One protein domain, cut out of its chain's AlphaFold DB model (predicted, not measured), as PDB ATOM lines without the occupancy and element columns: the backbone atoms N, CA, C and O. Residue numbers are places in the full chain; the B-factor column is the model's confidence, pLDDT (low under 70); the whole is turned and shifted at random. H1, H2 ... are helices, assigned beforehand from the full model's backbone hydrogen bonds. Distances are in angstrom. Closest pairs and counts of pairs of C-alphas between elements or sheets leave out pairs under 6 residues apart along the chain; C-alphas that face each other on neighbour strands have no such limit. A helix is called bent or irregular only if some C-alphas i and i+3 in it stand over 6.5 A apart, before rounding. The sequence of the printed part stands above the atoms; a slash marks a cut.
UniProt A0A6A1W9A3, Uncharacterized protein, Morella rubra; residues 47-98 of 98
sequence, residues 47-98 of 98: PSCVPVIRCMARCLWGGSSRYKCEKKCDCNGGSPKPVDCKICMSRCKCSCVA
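This is residues 47 to 98 of the 98 residues of an uncharacterized protein of Morella rubra (UniProt A0A6A1W9A3). One longer helix, H1, has two shorter helices packed on it, H2 by Cys 59 and H3 by residues 49 to 53, with H2 and H3 about perpendicular to each other. A loop, residues 74 to 81, leads from H2 to H3, and a tail with no named element, residues 92 to 98, follows H3. The printed part has 52 residues with three named helices, in the order H1, H2, H3, and no named strand; the class is all helix. The whole is compact, with a radius of gyration of the C-alphas of 11.2 A, and the C-alphas span 28 by 25 by 15 A along their three main axes.

Begin with the longest helix, H1, residues 47 to 61. It is irregular, but only just: C-alphas 48 and 51 are 6.9 A apart, and its line is a rough one. Go to Cys 59 to find where H1 touches H2, residues 66 to 73: the closest C-alphas are those of Cys 59 and Cys 69, 5.6 A apart. The two helices run opposite ways at a steep tilt of 50 degrees. Go back to Cys 49 to find where H1 touches H3, residues 82 to 91, which it does with residues 49 to 53 alone; the closest C-alphas, those of Cys 49 and Cys 85, are 5.4 A apart. H1 and H3 run opposite ways at a tilt of 68 degrees, steep but only just. H2 and H3 are close but not clearly touching, their closest C-alphas being those of Glu 70 and Pro 82, 6.5 A apart, and their lines are about perpendicular at 76 degrees. In H2 and H3 every O i to N i+4 pair is within hydrogen-bond range; in H1, 9 of 11 are.

Find C-alpha 47 at (313.892, 404.888, 291.145); from there H1 runs 21.6 A to C-alpha 61 at (299.823, 413.630, 277.339). H2 measures 10.3 A from C-alpha 66 to C-alpha 73. H3 covers 14.3 A from C-alpha 82 and ends at C-alpha 91, at (322.462, 414.174, 286.766).

The two C-alphas farthest apart are those of Asn 76 and Ala 98, at 35.4 A. Ala 98 is the chain's last residue. The printed part has no cut; the link from H1 to H2 is tight and the one from H2 to H3 is short. Look in the B-factor column for the mean pLDDT of the printed part, 82.5; residues 75 to 78 and 97 to 98 are under 70, where the model's confidence is low.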
ATOM      1  N   PRO A  47     315.106 405.691 290.944       82.69
ATOM      2  CA  PRO A  47     313.892 404.888 291.145       82.69
ATOM      3  C   PRO A  47     312.753 405.666 291.820       82.69
ATOM      4  O   PRO A  47     311.595 405.553 291.413       82.69
ATOM      5  N   SER A  48     313.070 406.533 292.787       83.94
ATOM      6  CA  SER A  48     312.077 407.354 293.498       83.94
ATOM      7  C   SER A  48     311.376 408.377 292.599       83.94
ATOM      8  O   SER A  48     310.280 408.832 292.913       83.94
ATOM      9  N   CYS A  49     311.973 408.722 291.456       84.44
ATOM     10  CA  CYS A  49     311.403 409.682 290.515       84.44
ATOM     11  C   CYS A  49     310.483 409.057 289.472       84.44
ATOM     12  O   CYS A  49     309.704 409.771 288.845       84.44
ATOM     13  N   VAL A  50     310.504 407.733 289.311       84.94
ATOM     14  CA  VAL A  50     309.628 407.007 288.381       84.94
ATOM     15  C   VAL A  50     308.139 407.339 288.560       84.94
ATOM     16  O   VAL A  50     307.495 407.652 287.553       84.94
ATOM     17  N   PRO A  51     307.546 407.299 289.772       88.00
ATOM     18  CA  PRO A  51     306.128 407.622 289.943       88.00
ATOM     19  C   PRO A  51     305.800 409.074 289.562       88.00
ATOM     20  O   PRO A  51     304.818 409.309 288.853       88.00
ATOM     21  N   VAL A  52     306.648 410.031 289.951       88.81
ATOM     22  CA  VAL A  52     306.477 411.463 289.652       88.81
ATOM     23  C   VAL A  52     306.597 411.726 288.150       88.81
ATOM     24  O   VAL A  52     305.742 412.387 287.560       88.81
ATOM     25  N   ILE A  53     307.599 411.136 287.494       85.62
ATOM     26  CA  ILE A  53     307.802 411.240 286.044       85.62
ATOM     27  C   ILE A  53     306.615 410.633 285.290       85.62
ATOM     28  O   ILE A  53     306.096 411.252 284.363       85.62
ATOM     29  N   ARG A  54     306.123 409.457 285.702       88.44
ATOM     30  CA  ARG A  54     304.923 408.842 285.105       88.44
ATOM     31  C   ARG A  54     303.672 409.690 285.307       88.44
ATOM     32  O   ARG A  54     302.793 409.672 284.447       88.44
ATOM     33  N   CYS A  55     303.548 410.387 286.435       90.94
ATOM     34  CA  CYS A  55     302.452 411.323 286.657       90.94
ATOM     35  C   CYS A  55     302.542 412.504 285.682       90.94
ATOM     36  O   CYS A  55     301.581 412.771 284.961       90.94
ATOM     37  N   MET A  56     303.712 413.146 285.599       90.12
ATOM     38  CA  MET A  56     303.962 414.276 284.701       90.12
ATOM     39  C   MET A  56     303.716 413.897 283.241       90.12
ATOM     40  O   MET A  56     302.974 414.592 282.555       90.12
ATOM     41  N   ALA A  57     304.256 412.764 282.786       89.62
ATOM     42  CA  ALA A  57     304.075 412.277 281.421       89.62
ATOM     43  C   ALA A  57     302.594 412.055 281.086       89.62
ATOM     44  O   ALA A  57     302.112 412.562 280.078       89.62
ATOM     45  N   ARG A  58     301.841 411.368 281.958       93.38
ATOM     46  CA  ARG A  58     300.397 411.155 281.763       93.38
ATOM     47  C   ARG A  58     299.610 412.461 281.766       93.38
ATOM     48  O   ARG A  58     298.701 412.625 280.961       93.38
ATOM     49  N   CYS A  59     299.946 413.387 282.660       93.75
ATOM     50  CA  CYS A  59     299.271 414.676 282.741       93.75
ATOM     51  C   CYS A  59     299.511 415.533 281.487       93.75
ATOM     52  O   CYS A  59     298.563 416.101 280.944       93.75
ATOM     53  N   LEU A  60     300.755 415.575 281.003       91.94
ATOM     54  CA  LEU A  60     301.131 416.302 279.790       91.94
ATOM     55  C   LEU A  60     300.519 415.665 278.537       91.94
ATOM     56  O   LEU A  60     299.966 416.384 277.710       91.94
ATOM     57  N   TRP A  61     300.527 414.331 278.423       93.44
ATOM     58  CA  TRP A  61     299.823 413.630 277.339       93.44
ATOM     59  C   TRP A  61     298.311 413.859 277.354       93.44
ATOM     60  O   TRP A  61     297.683 413.826 276.304       93.44
ATOM     61  N   GLY A  62     297.731 414.147 278.520       93.44
ATOM     62  CA  GLY A  62     296.335 414.563 278.651       93.44
ATOM     63  C   GLY A  62     296.055 416.017 278.246       93.44
ATOM     64  O   GLY A  62     294.962 416.505 278.518       93.44
ATOM     65  N   GLY A  63     297.023 416.745 277.674       94.50
ATOM     66  CA  GLY A  63     296.844 418.121 277.191       94.50
ATOM     67  C   GLY A  63     296.834 419.196 278.284       94.50
ATOM     68  O   GLY A  63     296.482 420.346 278.025       94.50
ATOM     69  N   SER A  64     297.205 418.858 279.521       95.69
ATOM     70  CA  SER A  64     297.304 419.842 280.604       95.69
ATOM     71  C   SER A  64     298.577 420.685 280.497       95.69
ATOM     72  O   SER A  64     299.615 420.227 280.022       95.69
ATOM     73  N   SER A  65     298.522 421.926 280.994       93.44
ATOM     74  CA  SER A  65     299.711 422.777 281.058       93.44
ATOM     75  C   SER A  65     300.716 422.252 282.083       93.44
ATOM     76  O   SER A  65     300.350 421.662 283.102       93.44
ATOM     77  N   ARG A  66     301.999 422.540 281.847       89.31
ATOM     78  CA  ARG A  66     303.095 422.151 282.740       89.31
ATOM     79  C   ARG A  66     302.838 422.541 284.196       89.31
ATOM     80  O   ARG A  66     302.951 421.688 285.064       89.31
ATOM     81  N   TYR A  67     302.431 423.786 284.446       90.12
ATOM     82  CA  TYR A  67     302.120 424.275 285.794       90.12
ATOM     83  C   TYR A  67     301.020 423.447 286.481       90.12
ATOM     84  O   TYR A  67     301.157 423.064 287.642       90.12
ATOM     85  N   LYS A  68     299.942 423.108 285.754       91.88
ATOM     86  CA  LYS A  68     298.868 422.252 286.284       91.88
ATOM     87  C   LYS A  68     299.381 420.847 286.602       91.88
ATOM     88  O   LYS A  68     298.994 420.284 287.620       91.88
ATOM     89  N   CYS A  69     300.255 420.298 285.763       89.94
ATOM     90  CA  CYS A  69     300.846 418.984 285.988       89.94
ATOM     91  C   CYS A  69     301.822 418.963 287.156       89.94
ATOM     92  O   CYS A  69     301.754 418.042 287.961       89.94
ATOM     93  N   GLU A  70     302.663 419.985 287.301       86.75
ATOM     94  CA  GLU A  70     303.559 420.116 288.450       86.75
ATOM     95  C   GLU A  70     302.746 420.170 289.745       86.75
ATOM     96  O   GLU A  70     302.991 419.360 290.627       86.75
ATOM     97  N   LYS A  71     301.692 420.995 289.816       87.69
ATOM     98  CA  LYS A  71     300.809 421.059 290.994       87.69
ATOM     99  C   LYS A  71     300.042 419.755 291.259       87.69
ATOM    100  O   LYS A  71     299.803 419.414 292.407       87.69
ATOM    101  N   LYS A  72     299.634 419.035 290.207       88.50
ATOM    102  CA  LYS A  72     298.904 417.757 290.309       88.50
ATOM    103  C   LYS A  72     299.800 416.593 290.736       88.50
ATOM    104  O   LYS A  72     299.327 415.662 291.379       88.50
ATOM    105  N   CYS A  73     301.057 416.616 290.306       87.19
ATOM    106  CA  CYS A  73     302.031 415.554 290.537       87.19
ATOM    107  C   CYS A  73     302.975 415.846 291.703       87.19
ATOM    108  O   CYS A  73     303.765 414.975 292.058       87.19
ATOM    109  N   ASP A  74     302.901 417.036 292.296       82.44
ATOM    110  CA  ASP A  74     303.431 417.306 293.626       82.44
ATOM    111  C   ASP A  74     302.648 416.418 294.598       82.44
ATOM    112  O   ASP A  74     301.467 416.659 294.839       82.44
ATOM    113  N   CYS A  75     303.254 415.306 295.029       66.62
ATOM    114  CA  CYS A  75     302.634 414.217 295.788       66.62
ATOM    115  C   CYS A  75     302.184 414.665 297.194       66.62
ATOM    116  O   CYS A  75     302.698 414.167 298.191       66.62
ATOM    117  N   ASN A  76     301.257 415.624 297.282       63.25
ATOM    118  CA  ASN A  76     300.774 416.270 298.502       63.25
ATOM    119  C   ASN A  76     301.909 416.638 299.480       63.25
ATOM    120  O   ASN A  76     301.810 416.374 300.675       63.25
ATOM    121  N   GLY A  77     303.010 417.214 298.980       64.12
ATOM    122  CA  GLY A  77     304.156 417.615 299.805       64.12
ATOM    123  C   GLY A  77     305.117 416.486 300.202       64.12
ATOM    124  O   GLY A  77     306.090 416.750 300.908       64.12
ATOM    125  N   GLY A  78     304.890 415.254 299.739       67.50
ATOM    126  CA  GLY A  78     305.830 414.142 299.874       67.50
ATOM    127  C   GLY A  78     307.075 414.303 298.993       67.50
ATOM    128  O   GLY A  78     307.049 414.968 297.956       67.50
ATOM    129  N   SER A  79     308.183 413.684 299.402       71.12
ATOM    130  CA  SER A  79     309.407 413.599 298.603       71.12
ATOM    131  C   SER A  79     309.413 412.337 297.720       71.12
ATOM    132  O   SER A  79     308.870 411.304 298.119       71.12
ATOM    133  N   PRO A  80     310.051 412.375 296.533       78.94
ATOM    134  CA  PRO A  80     310.707 413.530 295.911       78.94
ATOM    135  C   PRO A  80     309.724 414.452 295.169       78.94
ATOM    136  O   PRO A  80     308.770 413.994 294.542       78.94
ATOM    137  N   LYS A  81     309.991 415.761 295.182       84.81
ATOM    138  CA  LYS A  81     309.220 416.752 294.421       84.81
ATOM    139  C   LYS A  81     309.579 416.698 292.930       84.81
ATOM    140  O   LYS A  81     310.673 416.256 292.566       84.81
ATOM    141  N   PRO A  82     308.730 417.244 292.039       82.50
ATOM    142  CA  PRO A  82     309.057 417.361 290.617       82.50
ATOM    143  C   PRO A  82     310.408 418.048 290.348       82.50
ATOM    144  O   PRO A  82     311.134 417.649 289.435       82.50
ATOM    145  N   VAL A  83     310.781 419.044 291.162       82.56
ATOM    146  CA  VAL A  83     312.083 419.727 291.065       82.56
ATOM    147  C   VAL A  83     313.256 418.807 291.413       82.56
ATOM    148  O   VAL A  83     314.238 418.785 290.671       82.56
ATOM    149  N   ASP A  84     313.129 417.989 292.459       86.69
ATOM    150  CA  ASP A  84     314.157 417.022 292.863       86.69
ATOM    151  C   ASP A  84     314.388 416.008 291.743       86.69
ATOM    152  O   ASP A  84     315.522 415.677 291.394       86.69
ATOM    153  N   CYS A  85     313.303 415.586 291.096       83.25
ATOM    154  CA  CYS A  85     313.368 414.677 289.966       83.25
ATOM    155  C   CYS A  85     313.935 415.312 288.703       83.25
ATOM    156  O   CYS A  85     314.691 414.650 287.995       83.25
ATOM    157  N   LYS A  86     313.673 416.597 288.443       82.19
ATOM    158  CA  LYS A  86     314.335 417.334 287.358       82.19
ATOM    159  C   LYS A  86     315.851 417.388 287.572       82.19
ATOM    160  O   LYS A  86     316.608 417.170 286.627       82.19
ATOM    161  N   ILE A  87     316.295 417.639 288.805       82.44
ATOM    162  CA  ILE A  87     317.722 417.635 289.160       82.44
ATOM    163  C   ILE A  87     318.302 416.220 289.012       82.44
ATOM    164  O   ILE A  87     319.353 416.065 288.391       82.44
ATOM    165  N   CYS A  88     317.608 415.187 289.506       78.75
ATOM    166  CA  CYS A  88     318.034 413.786 289.386       78.75
ATOM    167  C   CYS A  88     318.183 413.368 287.918       78.75
ATOM    168  O   CYS A  88     319.230 412.871 287.524       78.75
ATOM    169  N   MET A  89     317.187 413.650 287.075       76.00
ATOM    170  CA  MET A  89     317.223 413.311 285.648       76.00
ATOM    171  C   MET A  89     318.330 414.037 284.883       76.00
ATOM    172  O   MET A  89     318.901 413.453 283.967       76.00
ATOM    173  N   SER A  90     318.646 415.282 285.255       77.44
ATOM    174  CA  SER A  90     319.785 416.016 284.689       77.44
ATOM    175  C   SER A  90     321.112 415.339 285.043       77.44
ATOM    176  O   SER A  90     321.956 415.119 284.174       77.44
ATOM    177  N   ARG A  91     321.273 414.911 286.303       75.75
ATOM    178  CA  ARG A  91     322.462 414.174 286.766       75.75
ATOM    179  C   ARG A  91     322.577 412.787 286.129       75.75
ATOM    180  O   ARG A  91     323.666 412.405 285.717       75.75
ATOM    181  N   CYS A  92     321.460 412.075 285.994       71.44
ATOM    182  CA  CYS A  92     321.378 410.776 285.322       71.44
ATOM    183  C   CYS A  92     321.342 410.877 283.792       71.44
ATOM    184  O   CYS A  92     321.277 409.845 283.131       71.44
ATOM    185  N   LYS A  93     321.374 412.100 283.240       72.00
ATOM    186  CA  LYS A  93     321.377 412.396 281.802       72.00
ATOM    187  C   LYS A  93     320.329 411.582 281.026       72.00
ATOM    188  O   LYS A  93     320.623 411.022 279.973       72.00
ATOM    189  N   CYS A  94     319.098 411.525 281.550       71.81
ATOM    190  CA  CYS A  94     317.962 410.783 280.978       71.81
ATOM    191  C   CYS A  94     317.389 411.448 279.707       71.81
ATOM    192  O   CYS A  94     316.190 411.713 279.618       71.81
ATOM    193  N   SER A  95     318.246 411.746 278.738       71.69
ATOM    194  CA  SER A  95     317.929 412.321 277.435       71.69
ATOM    195  C   SER A  95     318.780 411.635 276.374       71.69
ATOM    196  O   SER A  95     319.930 411.289 276.645       71.69
ATOM    197  N   CYS A  96     318.242 411.473 275.168       76.00
ATOM    198  CA  CYS A  96     319.057 411.075 274.025       76.00
ATOM    199  C   CYS A  96     319.994 412.235 273.685       76.00
ATOM    200  O   CYS A  96     319.535 413.377 273.586       76.00
ATOM    201  N   VAL A  97     321.290 411.967 273.548       67.06
ATOM    202  CA  VAL A  97     322.191 412.907 272.868       67.06
ATOM    203  C   VAL A  97     321.732 412.939 271.420       67.06
ATOM    204  O   VAL A  97     321.684 411.872 270.830       67.06
ATOM    205  N   ALA A  98     321.323 414.095 270.896       55.50
ATOM    206  CA  ALA A  98     320.999 414.235 269.477       55.50
ATOM    207  C   ALA A  98     322.276 414.101 268.641       55.50
ATOM    208  O   ALA A  98     323.261 414.794 268.987       55.50
TER     209      ALA A  98